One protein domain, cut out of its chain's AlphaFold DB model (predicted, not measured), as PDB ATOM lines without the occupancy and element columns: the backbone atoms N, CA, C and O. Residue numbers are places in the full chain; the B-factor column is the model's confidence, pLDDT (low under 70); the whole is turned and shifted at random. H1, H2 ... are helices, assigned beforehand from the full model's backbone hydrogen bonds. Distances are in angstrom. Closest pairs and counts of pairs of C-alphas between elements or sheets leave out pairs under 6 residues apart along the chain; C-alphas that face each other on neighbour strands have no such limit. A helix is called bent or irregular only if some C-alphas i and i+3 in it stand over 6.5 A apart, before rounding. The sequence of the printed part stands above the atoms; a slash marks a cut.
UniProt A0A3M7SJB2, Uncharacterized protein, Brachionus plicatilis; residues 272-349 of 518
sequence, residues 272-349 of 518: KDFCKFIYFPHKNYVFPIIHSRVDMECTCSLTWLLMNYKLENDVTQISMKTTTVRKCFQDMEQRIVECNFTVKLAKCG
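What this domain is: This is residues 272 to 349 of the 518 residues of an uncharacterized protein of Brachionus plicatilis (UniProt A0A3M7SJB2). Helix H2 forms the core; the short helices H1 and H4 pack on it, while H5 lies farthest out, near H1. A long loop, residues 278 to 299, joins H1 to H2. The 78 printed residues hold five named helices, H1 to H5, mostly crossed, and no named strand: all helix. The whole is compact, radius of gyration of the C-alphas 12.3 A, spanning 33 by 28 by 21 A.

Where its parts are: Find C-alpha 300 at (-32.611, 20.168, -14.324); H2 runs 18.7 A to residue 312. H1, residues 272 to 277, is irregular: C-alphas 272 and 275 are 7.3 A apart. Look next for H3, residues 323 to 330, H4, 332 to 339, and H5, 341 to 347, ending at C-alpha 347 (-37.466, 31.012, -7.429).

How they stand to each other: Start at H2, the hub. It touches H4 at a steep tilt of 44 degrees, opposite ways; the closest C-alphas, Cys 300 and Cys 339, are 5.6 A apart. Its residues 300 to 305 alone touch H1, closest C-alphas Ser 301 and Phe 274, 4.7 A. H3 only just touches its residues 303 to 306, with 3 C-alpha pairs within 8 A, closest Cys 328 and Thr 303, 6.9 A. O i to N i+4 pairs are within hydrogen-bond range throughout H3, H4 and H5, 8 of 9 in H2 and 0 of 2 in H1, where 2 of 3 O i to N i+3 pairs are.

The domain as a whole: The printed part has no cut. Residues 280 to 295 and 310 to 324 have pLDDT under 70.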
ATOM      1  N   LYS A 272     -36.557  26.024 -18.175       89.25
ATOM      2  CA  LYS A 272     -37.598  27.050 -17.993       89.25
ATOM      3  C   LYS A 272     -38.913  26.476 -17.459       89.25
ATOM      4  O   LYS A 272     -39.682  27.192 -16.828       89.25
ATOM      5  N   ASP A 273     -39.150  25.185 -17.684       85.69
ATOM      6  CA  ASP A 273     -40.362  24.501 -17.253       85.69
ATOM      7  C   ASP A 273     -40.237  23.901 -15.848       85.69
ATOM      8  O   ASP A 273     -41.216  23.369 -15.335       85.69
ATOM      9  N   PHE A 274     -39.088  24.044 -15.176       89.88
ATOM     10  CA  PHE A 274     -38.869  23.523 -13.823       89.88
ATOM     11  C   PHE A 274     -39.992  23.930 -12.855       89.88
ATOM     12  O   PHE A 274     -40.510  23.094 -12.115       89.88
ATOM     13  N   CYS A 275     -40.442  25.191 -12.914       86.19
ATOM     14  CA  CYS A 275     -41.500  25.677 -12.029       86.19
ATOM     15  C   CYS A 275     -42.873  25.033 -12.268       86.19
ATOM     16  O   CYS A 275     -43.704  25.039 -11.366       86.19
ATOM     17  N   LYS A 276     -43.113  24.425 -13.435       83.00
ATOM     18  CA  LYS A 276     -44.345  23.664 -13.704       83.00
ATOM     19  C   LYS A 276     -44.383  22.348 -12.921       83.00
ATOM     20  O   LYS A 276     -45.457  21.798 -12.701       83.00
ATOM     21  N   PHE A 277     -43.223  21.867 -12.467       82.88
ATOM     22  CA  PHE A 277     -43.047  20.572 -11.809       82.88
ATOM     23  C   PHE A 277     -42.647  20.682 -10.327       82.88
ATOM     24  O   PHE A 277     -42.257  19.688  -9.722       82.88
ATOM     25  N   ILE A 278     -42.753  21.857  -9.698       83.31
ATOM     26  CA  ILE A 278     -42.350  22.041  -8.287       83.31
ATOM     27  C   ILE A 278     -43.166  21.203  -7.298       83.31
ATOM     28  O   ILE A 278     -42.669  20.840  -6.238       83.31
ATOM     29  N   TYR A 279     -44.409  20.868  -7.648       74.81
ATOM     30  CA  TYR A 279     -45.302  20.048  -6.826       74.81
ATOM     31  C   TYR A 279     -45.219  18.566  -7.187       74.81
ATOM     32  O   TYR A 279     -46.192  17.836  -7.003       74.81
ATOM     33  N   PHE A 280     -44.091  18.151  -7.761       68.06
ATOM     34  CA  PHE A 280     -43.834  16.794  -8.199       68.06
ATOM     35  C   PHE A 280     -42.997  16.023  -7.153       68.06
ATOM     36  O   PHE A 280     -41.985  16.567  -6.714       68.06
ATOM     37  N   PRO A 281     -43.367  14.781  -6.774       58.47
ATOM     38  CA  PRO A 281     -44.566  14.068  -7.194       58.47
ATOM     39  C   PRO A 281     -45.798  14.727  -6.572       58.47
ATOM     40  O   PRO A 281     -45.780  15.187  -5.429       58.47
ATOM     41  N   HIS A 282     -46.890  14.796  -7.332       56.31
ATOM     42  CA  HIS A 282     -48.144  15.303  -6.779       56.31
ATOM     43  C   HIS A 282     -48.548  14.461  -5.562       56.31
ATOM     44  O   HIS A 282     -48.211  13.282  -5.494       56.31
ATOM     45  N   LYS A 283     -49.360  15.019  -4.650       46.56
ATOM     46  CA  LYS A 283     -49.890  14.352  -3.432       46.56
ATOM     47  C   LYS A 283     -50.465  12.932  -3.660       46.56
ATOM     48  O   LYS A 283     -50.659  12.183  -2.707       46.56
ATOM     49  N   ASN A 284     -50.731  12.566  -4.916       44.69
ATOM     50  CA  ASN A 284     -51.283  11.292  -5.363       44.69
ATOM     51  C   ASN A 284     -50.295  10.392  -6.139       44.69
ATOM     52  O   ASN A 284     -50.762   9.472  -6.802       44.69
ATOM     53  N   TYR A 285     -48.976  10.623  -6.077       50.06
ATOM     54  CA  TYR A 285     -47.959   9.713  -6.640       50.06
ATOM     55  C   TYR A 285     -48.111   9.481  -8.165       50.06
ATOM     56  O   TYR A 285     -47.933   8.376  -8.675       50.06
ATOM     57  N   VAL A 286     -48.513  10.517  -8.912       48.16
ATOM     58  CA  VAL A 286     -48.672  10.441 -10.377       48.16
ATOM     59  C   VAL A 286     -47.337  10.753 -11.032       48.16
ATOM     60  O   VAL A 286     -46.801  11.827 -10.780       48.16
ATOM     61  N   PHE A 287     -46.847   9.863 -11.900       51.47
ATOM     62  CA  PHE A 287     -45.596  10.055 -12.631       51.47
ATOM     63  C   PHE A 287     -45.794  10.307 -14.122       51.47
ATOM     64  O   PHE A 287     -46.492   9.521 -14.771       51.47
ATOM     65  N   PRO A 288     -45.165  11.349 -14.705       52.53
ATOM     66  CA  PRO A 288     -45.087  11.450 -16.147       52.53
ATOM     67  C   PRO A 288     -44.264  10.263 -16.648       52.53
ATOM     68  O   PRO A 288     -43.157  10.016 -16.162       52.53
ATOM     69  N   ILE A 289     -44.791   9.518 -17.625       53.75
ATOM     70  CA  ILE A 289     -43.905   8.671 -18.420       53.75
ATOM     71  C   ILE A 289     -43.077   9.630 -19.255       53.75
ATOM     72  O   ILE A 289     -43.600  10.297 -20.143       53.75
ATOM     73  N   ILE A 290     -41.779   9.654 -18.996       60.91
ATOM     74  CA  ILE A 290     -40.829  10.287 -19.898       60.91
ATOM     75  C   ILE A 290     -40.611   9.305 -21.056       60.91
ATOM     76  O   ILE A 290     -39.821   8.362 -20.953       60.91
ATOM     77  N   HIS A 291     -41.377   9.475 -22.133       55.72
ATOM     78  CA  HIS A 291     -41.191   8.750 -23.386       55.72
ATOM     79  C   HIS A 291     -40.731   9.740 -24.452       55.72
ATOM     80  O   HIS A 291     -41.434  10.696 -24.740       55.72
ATOM     81  N   SER A 292     -39.541   9.505 -24.999       58.22
ATOM     82  CA  SER A 292     -38.980  10.276 -26.105       58.22
ATOM     83  C   SER A 292     -38.407   9.296 -27.118       58.22
ATOM     84  O   SER A 292     -37.872   8.255 -26.728       58.22
ATOM     85  N   ARG A 293     -38.535   9.587 -28.408       61.59
ATOM     86  CA  ARG A 293     -37.868   8.859 -29.494       61.59
ATOM     87  C   ARG A 293     -36.488   9.443 -29.784       61.59
ATOM     88  O   ARG A 293     -35.633   8.729 -30.301       61.59
ATOM     89  N   VAL A 294     -36.274  10.708 -29.432       67.25
ATOM     90  CA  VAL A 294     -35.005  11.422 -29.603       67.25
ATOM     91  C   VAL A 294     -34.166  11.356 -28.321       67.25
ATOM     92  O   VAL A 294     -34.699  11.354 -27.204       67.25
ATOM     93  N   ASP A 295     -32.841  11.306 -28.480       69.50
ATOM     94  CA  ASP A 295     -31.903  11.532 -27.383       69.50
ATOM     95  C   ASP A 295     -32.077  12.968 -26.861       69.50
ATOM     96  O   ASP A 295     -31.717  13.938 -27.523       69.50
ATOM     97  N   MET A 296     -32.667  13.106 -25.674       76.12
ATOM     98  CA  MET A 296     -32.835  14.404 -25.014       76.12
ATOM     99  C   MET A 296     -31.522  14.858 -24.354       76.12
ATOM    100  O   MET A 296     -30.584  14.075 -24.175       76.12
ATOM    101  N   GLU A 297     -31.467  16.116 -23.933       84.69
ATOM    102  CA  GLU A 297     -30.440  16.597 -23.014       84.69
ATOM    103  C   GLU A 297     -30.874  16.352 -21.556       84.69
ATOM    104  O   GLU A 297     -32.061  16.370 -21.230       84.69
ATOM    105  N   CYS A 298     -29.919  16.099 -20.658       87.56
ATOM    106  CA  CYS A 298     -30.200  15.979 -19.227       87.56
ATOM    107  C   CYS A 298     -30.326  17.373 -18.598       87.56
ATOM    108  O   CYS A 298     -29.334  17.963 -18.175       87.56
ATOM    109  N   THR A 299     -31.551  17.891 -18.567       91.94
ATOM    110  CA  THR A 299     -31.906  19.183 -17.966       91.94
ATOM    111  C   THR A 299     -32.222  19.046 -16.475       91.94
ATOM    112  O   THR A 299     -32.568  17.967 -15.995       91.94
ATOM    113  N   CYS A 300     -32.211  20.151 -15.729       92.44
ATOM    114  CA  CYS A 300     -32.611  20.168 -14.324       92.44
ATOM    115  C   CYS A 300     -34.079  19.791 -14.115       92.44
ATOM    116  O   CYS A 300     -34.409  19.166 -13.108       92.44
ATOM    117  N   SER A 301     -34.962  20.148 -15.052       90.06
ATOM    118  CA  SER A 301     -36.365  19.709 -15.032       90.06
ATOM    119  C   SER A 301     -36.463  18.185 -15.133       90.06
ATOM    120  O   SER A 301     -37.174  17.558 -14.348       90.06
ATOM    121  N   LEU A 302     -35.707  17.573 -16.050       86.94
ATOM    122  CA  LEU A 302     -35.671  16.123 -16.214       86.94
ATOM    123  C   LEU A 302     -35.036  15.431 -14.998       86.94
ATOM    124  O   LEU A 302     -35.595  14.465 -14.479       86.94
ATOM    125  N   THR A 303     -33.914  15.950 -14.491       89.50
ATOM    126  CA  THR A 303     -33.252  15.441 -13.281       89.50
ATOM    127  C   THR A 303     -34.181  15.490 -12.067       89.50
ATOM    128  O   THR A 303     -34.245  14.516 -11.321       89.50
ATOM    129  N   TRP A 304     -34.952  16.569 -11.885       87.62
ATOM    130  CA  TRP A 304     -35.932  16.697 -10.801       87.62
ATOM    131  C   TRP A 304     -37.020  15.620 -10.864       87.62
ATOM    132  O   TRP A 304     -37.320  14.972  -9.860       87.62
ATOM    133  N   LEU A 305     -37.580  15.381 -12.052       83.44
ATOM    134  CA  LEU A 305     -38.587  14.340 -12.262       83.44
ATOM    135  C   LEU A 305     -38.015  12.938 -12.004       83.44
ATOM    136  O   LEU A 305     -38.646  12.127 -11.324       83.44
ATOM    137  N   LEU A 306     -36.805  12.659 -12.499       80.06
ATOM    138  CA  LEU A 306     -36.138  11.366 -12.319       80.06
ATOM    139  C   LEU A 306     -35.719  11.113 -10.865       80.06
ATOM    140  O   LEU A 306     -35.839   9.982 -10.394       80.06
ATOM    141  N   MET A 307     -35.264  12.140 -10.143       81.88
ATOM    142  CA  MET A 307     -34.920  12.052  -8.721       81.88
ATOM    143  C   MET A 307     -36.150  11.676  -7.891       81.88
ATOM    144  O   MET A 307     -36.105  10.721  -7.116       81.88
ATOM    145  N   ASN A 308     -37.266  12.373  -8.104       74.38
ATOM    146  CA  ASN A 308     -38.525  12.071  -7.426       74.38
ATOM    147  C   ASN A 308     -39.056  10.674  -7.790       74.38
ATOM    148  O   ASN A 308     -39.581   9.967  -6.936       74.38
ATOM    149  N   TYR A 309     -38.843  10.219  -9.027       71.06
ATOM    150  CA  TYR A 309     -39.178   8.853  -9.438       71.06
ATOM    151  C   TYR A 309     -38.309   7.788  -8.748       71.06
ATOM    152  O   TYR A 309     -38.829   6.750  -8.326       71.06
ATOM    153  N   LYS A 310     -36.998   8.038  -8.616       68.81
ATOM    154  CA  LYS A 310     -36.026   7.156  -7.942       68.81
ATOM    155  C   LYS A 310     -36.333   6.987  -6.453       68.81
ATOM    156  O   LYS A 310     -36.123   5.903  -5.920       68.81
ATOM    157  N   LEU A 311     -36.820   8.034  -5.789       61.72
ATOM    158  CA  LEU A 311     -37.181   7.981  -4.369       61.72
ATOM    159  C   LEU A 311     -38.383   7.063  -4.095       61.72
ATOM    160  O   LEU A 311     -38.472   6.488  -3.013       61.72
ATOM    161  N   GLU A 312     -39.282   6.890  -5.067       56.97
ATOM    162  CA  GLU A 312     -40.519   6.121  -4.880       56.97
ATOM    163  C   GLU A 312     -40.489   4.704  -5.472       56.97
ATOM    164  O   GLU A 312     -41.293   3.861  -5.071       56.97
ATOM    165  N   ASN A 313     -39.572   4.404  -6.400       54.22
ATOM    166  CA  ASN A 313     -39.485   3.098  -7.058       54.22
ATOM    167  C   ASN A 313     -38.098   2.461  -6.885       54.22
ATOM    168  O   ASN A 313     -37.077   3.107  -7.104       54.22
ATOM    169  N   ASP A 314     -38.065   1.161  -6.577       54.94
ATOM    170  CA  ASP A 314     -36.827   0.375  -6.577       54.94
ATOM    171  C   ASP A 314     -36.193   0.430  -7.984       54.94
ATOM    172  O   ASP A 314     -36.850   0.142  -8.992       54.94
ATOM    173  N   VAL A 315     -34.924   0.846  -8.056       49.25
ATOM    174  CA  VAL A 315     -34.197   1.266  -9.278       49.25
ATOM    175  C   VAL A 315     -34.222   0.201 -10.386       49.25
ATOM    176  O   VAL A 315     -34.080   0.500 -11.570       49.25
ATOM    177  N   THR A 316     -34.462  -1.052 -10.011       44.84
ATOM    178  CA  THR A 316     -34.489  -2.224 -10.891       44.84
ATOM    179  C   THR A 316     -35.712  -2.309 -11.816       44.84
ATOM    180  O   THR A 316     -35.681  -3.079 -12.771       44.84
ATOM    181  N   GLN A 317     -36.774  -1.521 -11.589       44.56
ATOM    182  CA  GLN A 317     -38.015  -1.575 -12.385       44.56
ATOM    183  C   GLN A 317     -38.201  -0.421 -13.377       44.56
ATOM    184  O   GLN A 317     -39.262  -0.300 -14.000       44.56
ATOM    185  N   ILE A 318     -37.209   0.454 -13.541       51.56
ATOM    186  CA  ILE A 318     -37.305   1.518 -14.540       51.56
ATOM    187  C   ILE A 318     -37.043   0.886 -15.904       51.56
ATOM    188  O   ILE A 318     -35.896   0.630 -16.263       51.56
ATOM    189  N   SER A 319     -38.096   0.639 -16.689       46.19
ATOM    190  CA  SER A 319     -37.943   0.331 -18.112       46.19
ATOM    191  C   SER A 319     -37.447   1.597 -18.823       46.19
ATOM    192  O   SER A 319     -38.226   2.344 -19.414       46.19
ATOM    193  N   MET A 320     -36.155   1.898 -18.685       52.56
ATOM    194  CA  MET A 320     -35.511   3.039 -19.327       52.56
ATOM    195  C   MET A 320     -35.424   2.745 -20.822       52.56
ATOM    196  O   MET A 320     -34.575   1.965 -21.257       52.56
ATOM    197  N   LYS A 321     -36.339   3.333 -21.597       53.84
ATOM    198  CA  LYS A 321     -36.451   3.074 -23.038       53.84
ATOM    199  C   LYS A 321     -35.448   3.869 -23.884       53.84
ATOM    200  O   LYS A 321     -35.195   3.454 -25.005       53.84
ATOM    201  N   THR A 322     -34.843   4.941 -23.360       61.97
ATOM    202  CA  THR A 322     -33.873   5.767 -24.104       61.97
ATOM    203  C   THR A 322     -32.491   5.809 -23.456       61.97
ATOM    204  O   THR A 322     -32.339   5.732 -22.231       61.97
ATOM    205  N   THR A 323     -31.470   5.955 -24.298       67.81
ATOM    206  CA  THR A 323     -30.060   6.137 -23.934       67.81
ATOM    207  C   THR A 323     -29.831   7.402 -23.115       67.81
ATOM    208  O   THR A 323     -29.104   7.345 -22.123       67.81
ATOM    209  N   THR A 324     -30.505   8.508 -23.440       67.75
ATOM    210  CA  THR A 324     -30.439   9.735 -22.637       67.75
ATOM    211  C   THR A 324     -30.927   9.549 -21.211       67.75
ATOM    212  O   THR A 324     -30.224   9.946 -20.288       67.75
ATOM    213  N   VAL A 325     -32.128   8.996 -20.996       71.44
ATOM    214  CA  VAL A 325     -32.690   8.898 -19.634       71.44
ATOM    215  C   VAL A 325     -31.776   8.044 -18.759       71.44
ATOM    216  O   VAL A 325     -31.551   8.373 -17.600       71.44
ATOM    217  N   ARG A 326     -31.167   7.007 -19.346       74.31
ATOM    218  CA  ARG A 326     -30.143   6.192 -18.687       74.31
ATOM    219  C   ARG A 326     -28.893   6.996 -18.322       74.31
ATOM    220  O   ARG A 326     -28.471   6.917 -17.175       74.31
ATOM    221  N   LYS A 327     -28.334   7.776 -19.256       79.25
ATOM    222  CA  LYS A 327     -27.173   8.653 -18.999       79.25
ATOM    223  C   LYS A 327     -27.481   9.694 -17.917       79.25
ATOM    224  O   LYS A 327     -26.763   9.798 -16.935       79.25
ATOM    225  N   CYS A 328     -28.622  10.372 -18.024       82.25
ATOM    226  CA  CYS A 328     -29.081  11.352 -17.039       82.25
ATOM    227  C   CYS A 328     -29.270  10.739 -15.641       82.25
ATOM    228  O   CYS A 328     -29.062  11.403 -14.630       82.25
ATOM    229  N   PHE A 329     -29.645   9.457 -15.572       79.62
ATOM    230  CA  PHE A 329     -29.750   8.724 -14.314       79.62
ATOM    231  C   PHE A 329     -28.384   8.340 -13.724       79.62
ATOM    232  O   PHE A 329     -28.239   8.336 -12.503       79.62
ATOM    233  N   GLN A 330     -27.398   8.022 -14.570       82.19
ATOM    234  CA  GLN A 330     -26.016   7.745 -14.156       82.19
ATOM    235  C   GLN A 330     -25.346   9.001 -13.587       82.19
ATOM    236  O   GLN A 330     -24.737   8.929 -12.524       82.19
ATOM    237  N   ASP A 331     -25.569  10.153 -14.222       85.00
ATOM    238  CA  ASP A 331     -24.966  11.438 -13.839       85.00
ATOM    239  C   ASP A 331     -25.854  12.257 -12.878       85.00
ATOM    240  O   ASP A 331     -25.633  13.447 -12.645       85.00
ATOM    241  N   MET A 332     -26.899  11.635 -12.317       84.50
ATOM    242  CA  MET A 332     -27.938  12.325 -11.544       84.50
ATOM    243  C   MET A 332     -27.372  13.073 -10.332       84.50
ATOM    244  O   MET A 332     -27.820  14.178 -10.039       84.50
ATOM    245  N   GLU A 333     -26.398  12.494  -9.628       84.00
ATOM    246  CA  GLU A 333     -25.803  13.099  -8.426       84.00
ATOM    247  C   GLU A 333     -25.060  14.394  -8.753       84.00
ATOM    248  O   GLU A 333     -25.275  15.413  -8.094       84.00
ATOM    249  N   GLN A 334     -24.264  14.386  -9.823       89.06
ATOM    250  CA  GLN A 334     -23.590  15.582 -10.316       89.06
ATOM    251  C   GLN A 334     -24.611  16.653 -10.724       89.06
ATOM    252  O   GLN A 334     -24.495  17.815 -10.330       89.06
ATOM    253  N   ARG A 335     -25.669  16.259 -11.444       88.38
ATOM    254  CA  ARG A 335     -26.727  17.183 -11.874       88.38
ATOM    255  C   ARG A 335     -27.522  17.776 -10.716       88.38
ATOM    256  O   ARG A 335     -27.869  18.948 -10.778       88.38
ATOM    257  N   ILE A 336     -27.779  17.027  -9.643       86.56
ATOM    258  CA  ILE A 336     -28.438  17.560  -8.437       86.56
ATOM    259  C   ILE A 336     -27.635  18.738  -7.859       86.56
ATOM    260  O   ILE A 336     -28.225  19.757  -7.491       86.56
ATOM    261  N   VAL A 337     -26.304  18.616  -7.819       89.38
ATOM    262  CA  VAL A 337     -25.408  19.673  -7.329       89.38
ATOM    263  C   VAL A 337     -25.424  20.881  -8.267       89.38
ATOM    264  O   VAL A 337     -25.634  22.003  -7.807       89.38
ATOM    265  N   GLU A 338     -25.273  20.658  -9.575       91.94
ATOM    266  CA  GLU A 338     -25.283  21.726 -10.589       91.94
ATOM    267  C   GLU A 338     -26.611  22.496 -10.620       91.94
ATOM    268  O   GLU A 338     -26.635  23.723 -10.719       91.94
ATOM    269  N   CYS A 339     -27.733  21.785 -10.505       92.38
ATOM    270  CA  CYS A 339     -29.065  22.362 -10.634       92.38
ATOM    271  C   CYS A 339     -29.507  23.192  -9.429       92.38
ATOM    272  O   CYS A 339     -30.438  23.987  -9.575       92.38
ATOM    273  N   ASN A 340     -28.877  22.998  -8.263       92.31
ATOM    274  CA  ASN A 340     -29.198  23.663  -7.001       92.31
ATOM    275  C   ASN A 340     -30.719  23.798  -6.788       92.31
ATOM    276  O   ASN A 340     -31.295  24.895  -6.825       92.31
ATOM    277  N   PHE A 341     -31.391  22.655  -6.613       89.81
ATOM    278  CA  PHE A 341     -32.853  22.606  -6.555       89.81
ATOM    279  C   PHE A 341     -33.444  23.484  -5.456       89.81
ATOM    280  O   PHE A 341     -34.514  24.044  -5.659       89.81
ATOM    281  N   THR A 342     -32.729  23.699  -4.354       85.12
ATOM    282  CA  THR A 342     -33.129  24.642  -3.302       85.12
ATOM    283  C   THR A 342     -33.351  26.049  -3.859       85.12
ATOM    284  O   THR A 342     -34.402  26.649  -3.633       85.12
ATOM    285  N   VAL A 343     -32.401  26.565  -4.646       91.56
ATOM    286  CA  VAL A 343     -32.511  27.894  -5.265       91.56
ATOM    287  C   VAL A 343     -33.596  27.913  -6.340       91.56
ATOM    288  O   VAL A 343     -34.361  28.876  -6.415       91.56
ATOM    289  N   LYS A 344     -33.705  26.863  -7.166       91.38
ATOM    290  CA  LYS A 344     -34.748  26.800  -8.203       91.38
ATOM    291  C   LYS A 344     -36.158  26.730  -7.603       91.38
ATOM    292  O   LYS A 344     -37.028  27.468  -8.049       91.38
ATOM    293  N   LEU A 345     -36.380  25.922  -6.568       89.31
ATOM    294  CA  LEU A 345     -37.662  25.824  -5.860       89.31
ATOM    295  C   LEU A 345     -38.049  27.156  -5.206       89.31
ATOM    296  O   LEU A 345     -39.198  27.581  -5.322       89.31
ATOM    297  N   ALA A 346     -37.083  27.848  -4.592       88.31
ATOM    298  CA  ALA A 346     -37.303  29.177  -4.024       88.31
ATOM    299  C   ALA A 346     -37.722  30.197  -5.098       88.31
ATOM    300  O   ALA A 346     -38.675  30.947  -4.895       88.31
ATOM    301  N   LYS A 347     -37.078  30.175  -6.277       92.69
ATOM    302  CA  LYS A 347     -37.466  31.012  -7.429       92.69
ATOM    303  C   LYS A 347     -38.883  30.724  -7.930       92.69
ATOM    304  O   LYS A 347     -39.524  31.626  -8.457       92.69
ATOM    305  N   CYS A 348     -39.378  29.504  -7.744       89.94
ATOM    306  CA  CYS A 348     -40.740  29.120  -8.106       89.94
ATOM    307  C   CYS A 348     -41.784  29.398  -7.006       89.94
ATOM    308  O   CYS A 348     -42.916  28.937  -7.117       89.94
ATOM    309  N   GLY A 349     -41.425  30.118  -5.936       88.88
ATOM    310  CA  GLY A 349     -42.359  30.499  -4.872       88.88
ATOM    311  C   GLY A 349     -42.595  29.429  -3.802       88.88
ATOM    312  O   GLY A 349     -43.498  29.579  -2.980       88.88
TER     313      GLY A 349